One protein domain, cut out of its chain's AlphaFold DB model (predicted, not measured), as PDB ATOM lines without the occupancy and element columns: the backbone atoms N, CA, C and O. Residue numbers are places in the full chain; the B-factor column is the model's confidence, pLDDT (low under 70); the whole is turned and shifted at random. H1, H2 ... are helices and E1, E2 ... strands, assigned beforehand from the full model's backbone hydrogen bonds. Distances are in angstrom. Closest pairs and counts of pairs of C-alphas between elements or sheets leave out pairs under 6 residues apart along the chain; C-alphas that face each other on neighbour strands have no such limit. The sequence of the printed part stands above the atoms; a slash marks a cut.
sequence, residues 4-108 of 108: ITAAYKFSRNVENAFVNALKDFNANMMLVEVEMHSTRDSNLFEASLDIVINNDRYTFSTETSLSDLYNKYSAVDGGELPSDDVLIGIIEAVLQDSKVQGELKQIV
ATOM      1  N   ILE A   4     167.751  86.941 235.121       94.50
ATOM      2  CA  ILE A   4     168.988  86.399 234.556       94.50
ATOM      3  C   ILE A   4     169.252  87.143 233.245       94.50
ATOM      4  O   ILE A   4     168.346  87.252 232.422       94.50
ATOM      5  N   THR A   5     170.441  87.716 233.087       95.81
ATOM      6  CA  THR A   5     170.813  88.563 231.938       95.81
ATOM      7  C   THR A   5     172.311  88.452 231.646       95.81
ATOM      8  O   THR A   5     173.040  87.784 232.381       95.81
ATOM      9  N   ALA A   6     172.790  89.103 230.591       94.94
ATOM     10  CA  ALA A   6     174.204  89.227 230.275       94.94
ATOM     11  C   ALA A   6     174.615  90.700 230.106       94.94
ATOM     12  O   ALA A   6     173.804  91.571 229.791       94.94
ATOM     13  N   ALA A   7     175.897  90.995 230.321       94.75
ATOM     14  CA  ALA A   7     176.466  92.308 230.049       94.75
ATOM     15  C   ALA A   7     176.283  92.696 228.570       94.75
ATOM     16  O   ALA A   7     176.334  91.848 227.684       94.75
ATOM     17  N   TYR A   8     176.155  93.999 228.295       92.81
ATOM     18  CA  TYR A   8     175.817  94.547 226.967       92.81
ATOM     19  C   TYR A   8     176.768  94.144 225.827       92.81
ATOM     20  O   TYR A   8     176.419  94.310 224.660       92.81
ATOM     21  N   LYS A   9     177.978  93.674 226.158       92.81
ATOM     22  CA  LYS A   9     178.957  93.181 225.186       92.81
ATOM     23  C   LYS A   9     178.529  91.852 224.550       92.81
ATOM     24  O   LYS A   9     178.951  91.556 223.441       92.81
ATOM     25  N   PHE A  10     177.682  91.073 225.223       95.50
ATOM     26  CA  PHE A  10     177.206  89.784 224.737       95.50
ATOM     27  C   PHE A  10     175.969  89.922 223.848       95.50
ATOM     28  O   PHE A  10     175.117  90.790 224.046       95.50
ATOM     29  N   SER A  11     175.858  89.032 222.863       96.00
ATOM     30  CA  SER A  11     174.685  88.965 221.997       96.00
ATOM     31  C   SER A  11     173.463  88.400 222.739       96.00
ATOM     32  O   SER A  11     173.570  87.770 223.795       96.00
ATOM     33  N   ARG A  12     172.274  88.538 222.134       96.38
ATOM     34  CA  ARG A  12     171.055  87.886 222.643       96.38
ATOM     35  C   ARG A  12     171.133  86.360 222.626       96.38
ATOM     36  O   ARG A  12     170.465  85.728 223.435       96.38
ATOM     37  N   ASN A  13     171.901  85.758 221.716       97.44
ATOM     38  CA  ASN A  13     172.028  84.299 221.668       97.44
ATOM     39  C   ASN A  13     172.806  83.792 222.883       97.44
ATOM     40  O   ASN A  13     172.376  82.840 223.529       97.44
ATOM     41  N   VAL A  14     173.893  84.488 223.228       97.50
ATOM     42  CA  VAL A  14     174.696  84.209 224.423       97.50
ATOM     43  C   VAL A  14     173.862  84.401 225.691       97.50
ATOM     44  O   VAL A  14     173.842  83.517 226.546       97.50
ATOM     45  N   GLU A  15     173.100  85.500 225.791       97.38
ATOM     46  CA  GLU A  15     172.178  85.713 226.917       97.38
ATOM     47  C   GLU A  15     171.144  84.582 227.026       97.38
ATOM     48  O   GLU A  15     170.946  84.037 228.108       97.38
ATOM     49  N   ASN A  16     170.517  84.177 225.918       96.94
ATOM     50  CA  ASN A  16     169.529  83.098 225.930       96.94
ATOM     51  C   ASN A  16     170.128  81.762 226.388       96.94
ATOM     52  O   ASN A  16     169.485  81.041 227.150       96.94
ATOM     53  N   ALA A  17     171.341  81.423 225.942       96.88
ATOM     54  CA  ALA A  17     172.034  80.216 226.389       96.88
ATOM     55  C   ALA A  17     172.305  80.260 227.900       96.88
ATOM     56  O   ALA A  17     171.983  79.309 228.613       96.88
ATOM     57  N   PHE A  18     172.793  81.397 228.400       97.50
ATOM     58  CA  PHE A  18     173.025  81.625 229.825       97.50
ATOM     59  C   PHE A  18     171.736  81.512 230.660       97.50
ATOM     60  O   PHE A  18     171.694  80.781 231.650       97.50
ATOM     61  N   VAL A  19     170.653  82.167 230.228       96.00
ATOM     62  CA  VAL A  19     169.329  82.092 230.872       96.00
ATOM     63  C   VAL A  19     168.809  80.657 230.896       96.00
ATOM     64  O   VAL A  19     168.322  80.192 231.925       96.00
ATOM     65  N   ASN A  20     168.931  79.933 229.784       95.31
ATOM     66  CA  ASN A  20     168.471  78.553 229.688       95.31
ATOM     67  C   ASN A  20     169.271  77.608 230.592       95.31
ATOM     68  O   ASN A  20     168.672  76.726 231.210       95.31
ATOM     69  N   ALA A  21     170.588  77.800 230.693       94.88
ATOM     70  CA  ALA A  21     171.458  77.007 231.562       94.88
ATOM     71  C   ALA A  21     171.142  77.204 233.056       94.88
ATOM     72  O   ALA A  21     171.357  76.299 233.859       94.88
ATOM     73  N   LEU A  22     170.588  78.363 233.426       94.81
ATOM     74  CA  LEU A  22     170.307  78.741 234.813       94.81
ATOM     75  C   LEU A  22     168.812  78.801 235.154       94.81
ATOM     76  O   LEU A  22     168.444  79.247 236.240       94.81
ATOM     77  N   LYS A  23     167.934  78.334 234.261       90.94
ATOM     78  CA  LYS A  23     166.468  78.450 234.392       90.94
ATOM     79  C   LYS A  23     165.883  77.854 235.681       90.94
ATOM     80  O   LYS A  23     164.806  78.269 236.102       90.94
ATOM     81  N   ASP A  24     166.577  76.892 236.287       90.62
ATOM     82  CA  ASP A  24     166.142  76.202 237.506       90.62
ATOM     83  C   ASP A  24     166.614  76.911 238.794       90.62
ATOM     84  O   ASP A  24     166.238  76.514 239.898       90.62
ATOM     85  N   PHE A  25     167.410  77.980 238.673       90.81
ATOM     86  CA  PHE A  25     167.902  78.781 239.792       90.81
ATOM     87  C   PHE A  25     167.017  80.006 240.059       90.81
ATOM     88  O   PHE A  25     166.492  80.657 239.149       90.81
ATOM     89  N   ASN A  26     166.881  80.366 241.340       90.06
ATOM     90  CA  ASN A  26     166.058  81.494 241.773       90.06
ATOM     91  C   ASN A  26     166.875  82.645 242.375       90.06
ATOM     92  O   ASN A  26     166.783  82.913 243.569       90.06
ATOM     93  N   ALA A  27     167.641  83.352 241.542       90.69
ATOM     94  CA  ALA A  27     168.342  84.576 241.938       90.69
ATOM     95  C   ALA A  27     168.384  85.615 240.811       90.69
ATOM     96  O   ALA A  27     168.015  85.351 239.665       90.69
ATOM     97  N   ASN A  28     168.837  86.824 241.149       94.44
ATOM     98  CA  ASN A  28     169.226  87.808 240.144       94.44
ATOM     99  C   ASN A  28     170.676  87.540 239.748       94.44
ATOM    100  O   ASN A  28     171.557  87.614 240.605       94.44
ATOM    101  N   MET A  29     170.897  87.230 238.475       96.62
ATOM    102  CA  MET A  29     172.187  86.821 237.937       96.62
ATOM    103  C   MET A  29     172.524  87.613 236.676       96.62
ATOM    104  O   MET A  29     171.660  87.841 235.828       96.62
ATOM    105  N   MET A  30     173.781  88.006 236.519       97.69
ATOM    106  CA  MET A  30     174.263  88.655 235.303       97.69
ATOM    107  C   MET A  30     175.598  88.062 234.875       97.69
ATOM    108  O   MET A  30     176.550  88.111 235.650       97.69
ATOM    109  N   LEU A  31     175.680  87.561 233.643       97.75
ATOM    110  CA  LEU A  31     176.944  87.158 233.026       97.75
ATOM    111  C   LEU A  31     177.792  88.397 232.708       97.75
ATOM    112  O   LEU A  31     177.332  89.304 232.015       97.75
ATOM    113  N   VAL A  32     179.031  88.430 233.191       97.31
ATOM    114  CA  VAL A  32     179.962  89.561 233.044       97.31
ATOM    115  C   VAL A  32     181.115  89.232 232.107       97.31
ATOM    116  O   VAL A  32     181.462  90.047 231.251       97.31
ATOM    117  N   GLU A  33     181.698  88.050 232.255       96.19
ATOM    118  CA  GLU A  33     182.933  87.636 231.588       96.19
ATOM    119  C   GLU A  33     182.809  86.176 231.157       96.19
ATOM    120  O   GLU A  33     182.170  85.384 231.849       96.19
ATOM    121  N   VAL A  34     183.421  85.844 230.023       95.75
ATOM    122  CA  VAL A  34     183.586  84.472 229.538       95.75
ATOM    123  C   VAL A  34     185.028  84.361 229.074       95.75
ATOM    124  O   VAL A  34     185.420  85.052 228.126       95.75
ATOM    125  N   GLU A  35     185.809  83.523 229.741       94.88
ATOM    126  CA  GLU A  35     187.231  83.373 229.450       94.88
ATOM    127  C   GLU A  35     187.634  81.916 229.270       94.88
ATOM    128  O   GLU A  35     186.961  80.982 229.714       94.88
ATOM    129  N   MET A  36     188.734  81.726 228.547       93.94
ATOM    130  CA  MET A  36     189.353  80.424 228.395       93.94
ATOM    131  C   MET A  36     190.869  80.570 228.293       93.94
ATOM    132  O   MET A  36     191.382  81.387 227.527       93.94
ATOM    133  N   HIS A  37     191.597  79.749 229.042       92.31
ATOM    134  CA  HIS A  37     193.052  79.804 229.136       92.31
ATOM    135  C   HIS A  37     193.670  78.413 228.995       92.31
ATOM    136  O   HIS A  37     193.116  77.412 229.446       92.31
ATOM    137  N   SER A  38     194.858  78.333 228.392       91.69
ATOM    138  CA  SER A  38     195.660  77.109 228.449       91.69
ATOM    139  C   SER A  38     196.172  76.885 229.868       91.69
ATOM    140  O   SER A  38     196.726  77.808 230.474       91.69
ATOM    141  N   THR A  39     196.067  75.659 230.374       89.44
ATOM    142  CA  THR A  39     196.716  75.296 231.637       89.44
ATOM    143  C   THR A  39     198.198  74.960 231.413       89.44
ATOM    144  O   THR A  39     198.736  75.074 230.310       89.44
ATOM    145  N   ARG A  40     198.895  74.543 232.480       85.38
ATOM    146  CA  ARG A  40     200.273  74.031 232.370       85.38
ATOM    147  C   ARG A  40     200.349  72.693 231.628       85.38
ATOM    148  O   ARG A  40     201.414  72.370 231.106       85.38
ATOM    149  N   ASP A  41     199.261  71.924 231.607       84.12
ATOM    150  CA  ASP A  41     199.128  70.749 230.751       84.12
ATOM    151  C   ASP A  41     198.641  71.219 229.380       84.12
ATOM    152  O   ASP A  41     197.569  71.809 229.255       84.12
ATOM    153  N   SER A  42     199.424  70.950 228.336       75.75
ATOM    154  CA  SER A  42     199.115  71.388 226.972       75.75
ATOM    155  C   SER A  42     197.811  70.809 226.409       75.75
ATOM    156  O   SER A  42     197.395  71.214 225.326       75.75
ATOM    157  N   ASN A  43     197.191  69.848 227.098       86.75
ATOM    158  CA  ASN A  43     195.956  69.191 226.676       86.75
ATOM    159  C   ASN A  43     194.740  69.548 227.540       86.75
ATOM    160  O   ASN A  43     193.643  69.064 227.252       86.75
ATOM    161  N   LEU A  44     194.921  70.360 228.586       92.88
ATOM    162  CA  LEU A  44     193.840  70.835 229.444       92.88
ATOM    163  C   LEU A  44     193.737  72.355 229.371       92.88
ATOM    164  O   LEU A  44     194.734  73.083 229.406       92.88
ATOM    165  N   PHE A  45     192.501  72.829 229.309       94.19
ATOM    166  CA  PHE A  45     192.158  74.237 229.217       94.19
ATOM    167  C   PHE A  45     191.214  74.586 230.358       94.19
ATOM    168  O   PHE A  45     190.315  73.812 230.678       94.19
ATOM    169  N   GLU A  46     191.413  75.746 230.962       95.81
ATOM    170  CA  GLU A  46     190.507  76.286 231.966       95.81
ATOM    171  C   GLU A  46     189.495  77.179 231.259       95.81
ATOM    172  O   GLU A  46     189.874  78.116 230.562       95.81
ATOM    173  N   ALA A  47     188.218  76.858 231.406       96.81
ATOM    174  CA  ALA A  47     187.096  77.679 230.982       96.81
ATOM    175  C   ALA A  47     186.508  78.357 232.219       96.81
ATOM    176  O   ALA A  47     186.292  77.679 233.224       96.81
ATOM    177  N   SER A  48     186.228  79.657 232.157       97.12
ATOM    178  CA  SER A  48     185.695  80.411 233.292       97.12
ATOM    179  C   SER A  48     184.579  81.381 232.903       97.12
ATOM    180  O   SER A  48     184.486  81.862 231.770       97.12
ATOM    181  N   LEU A  49     183.703  81.646 233.871       97.94
ATOM    182  CA  LEU A  49     182.614  82.608 233.794       97.94
ATOM    183  C   LEU A  49     182.640  83.504 235.021       97.94
ATOM    184  O   LEU A  49     182.650  82.999 236.145       97.94
ATOM    185  N   ASP A  50     182.488  84.806 234.805       97.69
ATOM    186  CA  ASP A  50     182.162  85.716 235.896       97.69
ATOM    187  C   ASP A  50     180.680  86.044 235.892       97.69
ATOM    188  O   ASP A  50     180.126  86.516 234.894       97.69
ATOM    189  N   ILE A  51     180.044  85.829 237.039       97.81
ATOM    190  CA  ILE A  51     178.617  86.033 237.245       97.81
ATOM    191  C   ILE A  51     178.422  86.934 238.461       97.81
ATOM    192  O   ILE A  51     178.955  86.673 239.538       97.81
ATOM    193  N   VAL A  52     177.619  87.986 238.318       97.56
ATOM    194  CA  VAL A  52     177.111  88.746 239.468       97.56
ATOM    195  C   VAL A  52     175.843  88.076 239.971       97.56
ATOM    196  O   VAL A  52     174.880  87.992 239.215       97.56
ATOM    197  N   ILE A  53     175.821  87.645 241.232       96.31
ATOM    198  CA  ILE A  53     174.671  87.037 241.912       96.31
ATOM    199  C   ILE A  53     174.326  87.909 243.122       96.31
ATOM    200  O   ILE A  53     175.173  88.152 243.972       96.31
ATOM    201  N   ASN A  54     173.093  88.416 243.207       90.56
ATOM    202  CA  ASN A  54     172.626  89.250 244.334       90.56
ATOM    203  C   ASN A  54     173.540  90.450 244.698       90.56
ATOM    204  O   ASN A  54     173.517  90.913 245.837       90.56
ATOM    205  N   ASN A  55     174.244  91.010 243.703       89.25
ATOM    206  CA  ASN A  55     175.227  92.112 243.768       89.25
ATOM    207  C   ASN A  55     176.683  91.720 244.073       89.25
ATOM    208  O   ASN A  55     177.549  92.589 243.980       89.25
ATOM    209  N   ASP A  56     176.970  90.448 244.339       96.25
ATOM    210  CA  ASP A  56     178.334  89.951 244.534       96.25
ATOM    211  C   ASP A  56     178.845  89.267 243.258       96.25
ATOM    212  O   ASP A  56     178.090  88.580 242.569       96.25
ATOM    213  N   ARG A  57     180.119  89.482 242.899       96.75
ATOM    214  CA  ARG A  57     180.756  88.863 241.720       96.75
ATOM    215  C   ARG A  57     181.413  87.547 242.125       96.75
ATOM    216  O   ARG A  57     182.212  87.524 243.057       96.75
ATOM    217  N   TYR A  58     181.111  86.493 241.379       97.75
ATOM    218  CA  TYR A  58     181.671  85.155 241.529       97.75
ATOM    219  C   TYR A  58     182.317  84.722 240.217       97.75
ATOM    220  O   TYR A  58     181.770  85.000 239.149       97.75
ATOM    221  N   THR A  59     183.440  84.020 240.315       97.88
ATOM    222  CA  THR A  59     184.104  83.366 239.184       97.88
ATOM    223  C   THR A  59     183.909  81.866 239.325       97.88
ATOM    224  O   THR A  59     184.257  81.295 240.357       97.88
ATOM    225  N   PHE A  60     183.364  81.237 238.291       97.81
ATOM    226  CA  PHE A  60     183.235  79.787 238.199       97.81
ATOM    227  C   PHE A  60     184.135  79.285 237.087       97.81
ATOM    228  O   PHE A  60     184.144  79.865 236.006       97.81
ATOM    229  N   SER A  61     184.858  78.200 237.331       97.12
ATOM    230  CA  SER A  61     185.790  77.641 236.359       97.12
ATOM    231  C   SER A  61     185.707  76.124 236.307       97.12
ATOM    232  O   SER A  61     185.458  75.468 237.318       97.12
ATOM    233  N   THR A  62     185.962  75.558 235.132       96.69
ATOM    234  CA  THR A  62     186.141  74.118 234.950       96.69
ATOM    235  C   THR A  62     187.306  73.828 234.012       96.69
ATOM    236  O   THR A  62     187.637  74.628 233.136       96.69
ATOM    237  N   GLU A  63     187.916  72.661 234.187       95.31
ATOM    238  CA  GLU A  63     188.905  72.141 233.251       95.31
ATOM    239  C   GLU A  63     188.203  71.358 232.140       95.31
ATOM    240  O   GLU A  63     187.308  70.547 232.379       95.31
ATOM    241  N   THR A  64     188.637  71.569 230.903       91.69
ATOM    242  CA  THR A  64     188.112  70.877 229.730       91.69
ATOM    243  C   THR A  64     189.230  70.483 228.774       91.69
ATOM    244  O   THR A  64     190.245  71.165 228.650       91.69
ATOM    245  N   SER A  65     189.038  69.372 228.066       91.81
ATOM    246  CA  SER A  65     189.933  68.891 227.006       91.81
ATOM    247  C   SER A  65     189.452  69.281 225.602       91.81
ATOM    248  O   SER A  65     189.961  68.775 224.599       91.81
ATOM    249  N   LEU A  66     188.469  70.185 225.506       90.50
ATOM    250  CA  LEU A  66     187.921  70.694 224.246       90.50
ATOM    251  C   LEU A  66     188.905  71.654 223.554       90.50
ATOM    252  O   LEU A  66     188.707  72.868 223.521       90.50
ATOM    253  N   SER A  67     189.964  71.100 222.966       89.31
ATOM    254  CA  SER A  67     191.009  71.866 222.274       89.31
ATOM    255  C   SER A  67     190.486  72.702 221.107       89.31
ATOM    256  O   SER A  67     190.965  73.811 220.890       89.31
ATOM    257  N   ASP A  68     189.471  72.223 220.382       90.94
ATOM    258  CA  ASP A  68     188.817  72.993 219.316       90.94
ATOM    259  C   ASP A  68     188.145  74.266 219.856       90.94
ATOM    260  O   ASP A  68     188.261  75.331 219.251       90.94
ATOM    261  N   LEU A  69     187.507  74.178 221.029       92.75
ATOM    262  CA  LEU A  69     186.877  75.323 221.685       92.75
ATOM    263  C   LEU A  69     187.930  76.363 222.084       92.75
ATOM    264  O   LEU A  69     187.779  77.540 221.764       92.75
ATOM    265  N   TYR A  70     189.040  75.913 222.682       92.38
ATOM    266  CA  TYR A  70     190.162  76.785 223.029       92.38
ATOM    267  C   TYR A  70     190.809  77.441 221.806       92.38
ATOM    268  O   TYR A  70     191.077  78.640 221.810       92.38
ATOM    269  N   ASN A  71     191.057  76.678 220.743       91.56
ATOM    270  CA  ASN A  71     191.689  77.205 219.535       91.56
ATOM    271  C   ASN A  71     190.816  78.276 218.871       91.56
ATOM    272  O   ASN A  71     191.331  79.292 218.415       91.56
ATOM    273  N   LYS A  72     189.493  78.082 218.849       92.50
ATOM    274  CA  LYS A  72     188.554  79.082 218.327       92.50
ATOM    275  C   LYS A  72     188.457  80.311 219.225       92.50
ATOM    276  O   LYS A  72     188.364  81.416 218.705       92.50
ATOM    277  N   TYR A  73     188.504  80.128 220.545       91.94
ATOM    278  CA  TYR A  73     188.538  81.230 221.505       91.94
ATOM    279  C   TYR A  73     189.817  82.070 221.365       91.94
ATOM    280  O   TYR A  73     189.754  83.289 221.250       91.94
ATOM    281  N   SER A  74     190.979  81.415 221.312       89.44
ATOM    282  CA  SER A  74     192.298  82.065 221.260       89.44
ATOM    283  C   SER A  74     192.668  82.648 219.892       89.44
ATOM    284  O   SER A  74     193.589  83.455 219.809       89.44
ATOM    285  N   ALA A  75     191.962  82.272 218.821       87.12
ATOM    286  CA  ALA A  75     192.157  82.836 217.485       87.12
ATOM    287  C   ALA A  75     191.624  84.273 217.335       87.12
ATOM    288  O   ALA A  75     191.854  84.904 216.302       87.12
ATOM    289  N   VAL A  76     190.890  84.778 218.327       84.50
ATOM    290  CA  VAL A  76     190.311  86.120 218.311       84.50
ATOM    291  C   VAL A  76     191.381  87.125 218.728       84.50
ATOM    292  O   VAL A  76     191.954  87.024 219.812       84.50
ATOM    293  N   ASP A  77     191.677  88.081 217.848       65.06
ATOM    294  CA  ASP A  77     192.749  89.054 218.059       65.06
ATOM    295  C   ASP A  77     192.321  90.165 219.040       65.06
ATOM    296  O   ASP A  77     191.138  90.502 219.147       65.06
ATOM    297  N   GLY A  78     193.294  90.711 219.779       61.25
ATOM    298  CA  GLY A  78     193.143  91.433 221.054       61.25
ATOM    299  C   GLY A  78     192.163  92.616 221.094       61.25
ATOM    300  O   GLY A  78     192.582  93.775 221.134       61.25
ATOM    301  N   GLY A  79     190.865  92.323 221.175       65.19
ATOM    302  CA  GLY A  79     189.799  93.302 221.404       65.19
ATOM    303  C   GLY A  79     188.409  92.866 220.938       65.19
ATOM    304  O   GLY A  79     187.420  93.442 221.393       65.19
ATOM    305  N   GLU A  80     188.311  91.862 220.065       79.94
ATOM    306  CA  GLU A  80     187.021  91.302 219.656       79.94
ATOM    307  C   GLU A  80     186.572  90.190 220.611       79.94
ATOM    308  O   GLU A  80     187.381  89.507 221.238       79.94
ATOM    309  N   LEU A  81     185.257  90.025 220.754       86.31
ATOM    310  CA  LEU A  81     184.716  88.858 221.439       86.31
ATOM    311  C   LEU A  81     184.757  87.647 220.496       86.31
ATOM    312  O   LEU A  81     184.512  87.808 219.296       86.31
ATOM    313  N   PRO A  82     184.989  86.434 221.024       92.25
ATOM    314  CA  PRO A  82     184.749  85.208 220.278       92.25
ATOM    315  C   PRO A  82     183.330  85.131 219.726       92.25
ATOM    316  O   PRO A  82     182.412  85.789 220.219       92.25
ATOM    317  N   SER A  83     183.145  84.293 218.704       94.56
ATOM    318  CA  SER A  83     181.817  84.069 218.139       94.56
ATOM    319  C   SER A  83     180.842  83.547 219.197       94.56
ATOM    320  O   SER A  83     181.236  82.858 220.142       94.56
ATOM    321  N   ASP A  84     179.551  83.830 218.998       96.00
ATOM    322  CA  ASP A  84     178.477  83.358 219.877       96.00
ATOM    323  C   ASP A  84     178.585  81.854 220.161       96.00
ATOM    324  O   ASP A  84     178.487  81.451 221.312       96.00
ATOM    325  N   ASP A  85     178.859  81.031 219.142       96.50
ATOM    326  CA  ASP A  85     178.984  79.575 219.293       96.50
ATOM    327  C   ASP A  85     180.114  79.172 220.254       96.50
ATOM    328  O   ASP A  85     179.968  78.226 221.027       96.50
ATOM    329  N   VAL A  86     181.239  79.894 220.233       96.19
ATOM    330  CA  VAL A  86     182.368  79.649 221.142       96.19
ATOM    331  C   VAL A  86     181.995  80.068 222.560       96.19
ATOM    332  O   VAL A  86     182.204  79.305 223.500       96.19
ATOM    333  N   LEU A  87     181.401  81.252 222.718       96.75
ATOM    334  CA  LEU A  87     180.968  81.756 224.021       96.75
ATOM    335  C   LEU A  87     179.910  80.845 224.656       96.75
ATOM    336  O   LEU A  87     180.015  80.509 225.832       96.75
ATOM    337  N   ILE A  88     178.925  80.401 223.873       97.81
ATOM    338  CA  ILE A  88     177.894  79.448 224.297       97.81
ATOM    339  C   ILE A  88     178.539  78.124 224.703       97.81
ATOM    340  O   ILE A  88     178.230  77.614 225.776       97.81
ATOM    341  N   GLY A  89     179.483  77.606 223.911       96.94
ATOM    342  CA  GLY A  89     180.205  76.380 224.250       96.94
ATOM    343  C   GLY A  89     180.954  76.472 225.584       96.94
ATOM    344  O   GLY A  89     180.934  75.520 226.362       96.94
ATOM    345  N   ILE A  90     181.570  77.619 225.888       97.25
ATOM    346  CA  ILE A  90     182.245  77.855 227.175       97.25
ATOM    347  C   ILE A  90     181.226  77.937 228.317       97.25
ATOM    348  O   ILE A  90     181.411  77.293 229.350       97.25
ATOM    349  N   ILE A  91     180.132  78.682 228.125       97.56
ATOM    350  CA  ILE A  91     179.051  78.798 229.114       97.56
ATOM    351  C   ILE A  91     178.495  77.420 229.463       97.56
ATOM    352  O   ILE A  91     178.348  77.091 230.639       97.56
ATOM    353  N   GLU A  92     178.203  76.606 228.452       96.00
ATOM    354  CA  GLU A  92     177.695  75.255 228.637       96.00
ATOM    355  C   GLU A  92     178.715  74.361 229.338       96.00
ATOM    356  O   GLU A  92     178.341  73.663 230.276       96.00
ATOM    357  N   ALA A  93     179.993  74.416 228.953       95.69
ATOM    358  CA  ALA A  93     181.039  73.632 229.603       95.69
ATOM    359  C   ALA A  93     181.140  73.947 231.105       95.69
ATOM    360  O   ALA A  93     181.135  73.030 231.925       95.69
ATOM    361  N   VAL A  94     181.178  75.233 231.473       97.75
ATOM    362  CA  VAL A  94     181.296  75.662 232.875       97.75
ATOM    363  C   VAL A  94     180.021  75.352 233.655       97.75
ATOM    364  O   VAL A  94     180.086  74.770 234.734       97.75
ATOM    365  N   LEU A  95     178.844  75.697 233.127       96.75
ATOM    366  CA  LEU A  95     177.590  75.526 233.859       96.75
ATOM    367  C   LEU A  95     177.085  74.080 233.878       96.75
ATOM    368  O   LEU A  95     176.273  73.760 234.737       96.75
ATOM    369  N   GLN A  96     177.529  73.187 232.993       94.88
ATOM    370  CA  GLN A  96     177.207  71.757 233.100       94.88
ATOM    371  C   GLN A  96     178.140  71.006 234.059       94.88
ATOM    372  O   GLN A  96     177.846  69.863 234.421       94.88
ATOM    373  N   ASP A  97     179.237  71.629 234.504       96.75
ATOM    374  CA  ASP A  97     180.141  71.013 235.465       96.75
ATOM    375  C   ASP A  97     179.455  70.789 236.822       96.75
ATOM    376  O   ASP A  97     178.833  71.673 237.415       96.75
ATOM    377  N   SER A  98     179.578  69.564 237.336       96.00
ATOM    378  CA  SER A  98     178.898  69.152 238.568       96.00
ATOM    379  C   SER A  98     179.366  69.901 239.820       96.00
ATOM    380  O   SER A  98     178.564  70.094 240.738       96.00
ATOM    381  N   LYS A  99     180.636  70.328 239.879       96.62
ATOM    382  CA  LYS A  99     181.177  71.090 241.010       96.62
ATOM    383  C   LYS A  99     180.653  72.517 240.958       96.62
ATOM    384  O   LYS A  99     180.088  72.968 241.950       96.62
ATOM    385  N   VAL A 100     180.711  73.153 239.786       97.00
ATOM    386  CA  VAL A 100     180.144  74.495 239.556       97.00
ATOM    387  C   VAL A 100     178.654  74.526 239.901       97.00
ATOM    388  O   VAL A 100     178.198  75.401 240.633       97.00
ATOM    389  N   GLN A 101     177.889  73.527 239.458       95.88
ATOM    390  CA  GLN A 101     176.472  73.388 239.812       95.88
ATOM    391  C   GLN A 101     176.247  73.238 241.322       95.88
ATOM    392  O   GLN A 101     175.262  73.748 241.857       95.88
ATOM    393  N   GLY A 102     177.134  72.523 242.016       96.19
ATOM    394  CA  GLY A 102     177.100  72.391 243.470       96.19
ATOM    395  C   GLY A 102     177.354  73.717 244.183       96.19
ATOM    396  O   GLY A 102     176.615  74.056 245.105       96.19
ATOM    397  N   GLU A 103     178.353  74.474 243.734       95.75
ATOM    398  CA  GLU A 103     178.704  75.790 244.278       95.75
ATOM    399  C   GLU A 103     177.592  76.817 244.040       95.75
ATOM    400  O   GLU A 103     177.140  77.467 244.984       95.75
ATOM    401  N   LEU A 104     177.061  76.899 242.815       95.00
ATOM    402  CA  LEU A 104     175.937  77.778 242.478       95.00
ATOM    403  C   LEU A 104     174.720  77.531 243.379       95.00
ATOM    404  O   LEU A 104     174.109  78.482 243.857       95.00
ATOM    405  N   LYS A 105     174.387  76.264 243.662       94.88
ATOM    406  CA  LYS A 105     173.266  75.901 244.552       94.88
ATOM    407  C   LYS A 105     173.478  76.297 246.012       94.88
ATOM    408  O   LYS A 105     172.508  76.337 246.756       94.88
ATOM    409  N   GLN A 106     174.720  76.502 246.442       94.06
ATOM    410  CA  GLN A 106     175.022  76.952 247.804       94.06
ATOM    411  C   GLN A 106     174.963  78.477 247.930       94.06
ATOM    412  O   GLN A 106     174.714  78.981 249.022       94.06
ATOM    413  N   ILE A 107     175.215  79.195 246.832       93.50
ATOM    414  CA  ILE A 107     175.205  80.663 246.781       93.50
ATOM    415  C   ILE A 107     173.780  81.213 246.613       93.50
ATOM    416  O   ILE A 107     173.451  82.250 247.189       93.50
ATOM    417  N   VAL A 108     172.963  80.541 245.794       89.50
ATOM    418  CA  VAL A 108     171.589  80.935 245.420       89.50
ATOM    419  C   VAL A 108     170.570  80.503 246.461       89.50
ATOM    420  O   VAL A 108     169.744  81.363 246.839       89.50
TER     421      VAL A 108
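This is residues 4 to 108 of the 108 residues of an uncharacterized protein of Bacteroidales bacterium (UniProt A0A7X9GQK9). A twisted sheet of three long strands, E2, E3 and E4, with the short E1 beside E2, has helices over one face and the other face bare. H1 and H3 run side by side under the sheet, H2 packs near the end of E2 and the beginning of E3, and H4 lies along the E4 edge. The printed part has 105 residues with four named helices and four named strands, in the chain order E1 H1 E2 E3 E4 H2 H3 H4. The sheet's order is E1 E2 E3 E4, mixed, and the class is mixed, helices and strands. The whole is compact, with a radius of gyration of the C-alphas of 13.2 A and spans of 36 by 27 by 20 A.

E2, residues 28 to 38, is 30.8 A long; E3, residues 45 to 53, is 25.1 A; E4, residues 56 to 64, is 26.0 A. E1, residues 4 to 6, is 7.3 A and begins at C-alpha 4 (168.988, 86.399, 234.556). H3, residues 84 to 96, is 17.6 A; H1, residues 12 to 21, is 14.1 A; H2, residues 67 to 74, is 10.3 A. H4, residues 98 to 107, is 14.6 A and ends at C-alpha 107 (175.205, 80.663, 246.781).

E2, E3 and E4 form a meander, each strand the antiparallel neighbour of the one before, with hairpins E2 and E3, and E3 and E4. N 35 and O 48 are 2.9 A apart, and N 49 and O 60 are 2.8 A apart, both within hydrogen-bond range. E1 is parallel to E2, with N 31 and O 5 at 2.9 A. E1, H1 and E2 make a strand-helix-strand unit, two parallel strands joined through a helix, with a left-handed crossover. In two layers, one of sheet and one of helices, H1, H3 and H4 are on one face. H3, at a height over the sheet of 8.3 A, runs across the strands, at 74 degrees to E2 on the local plane. H1 touches H3, closest at C-alphas 14 and 88, 5.7 A, the same way at a shallow tilt of 14 degrees. H2 touches H3 with H3 residues 86 to 90 alone, closest at C-alphas 69 and 86, 6.3 A. H4 is over none of the strands; its closest C-alpha pair with E4 is Val 100 and Phe 60, 6.3 A. In H1, H2, H3 and H4 every O i to N i+4 pair is within hydrogen-bond range.

The C-alphas farthest apart, those of Asn 26 and Ser 42, are 37.6 A apart. The printed part has no cut and no long link. Its mean pLDDT is 93.1; residues 77 to 79 are under 70.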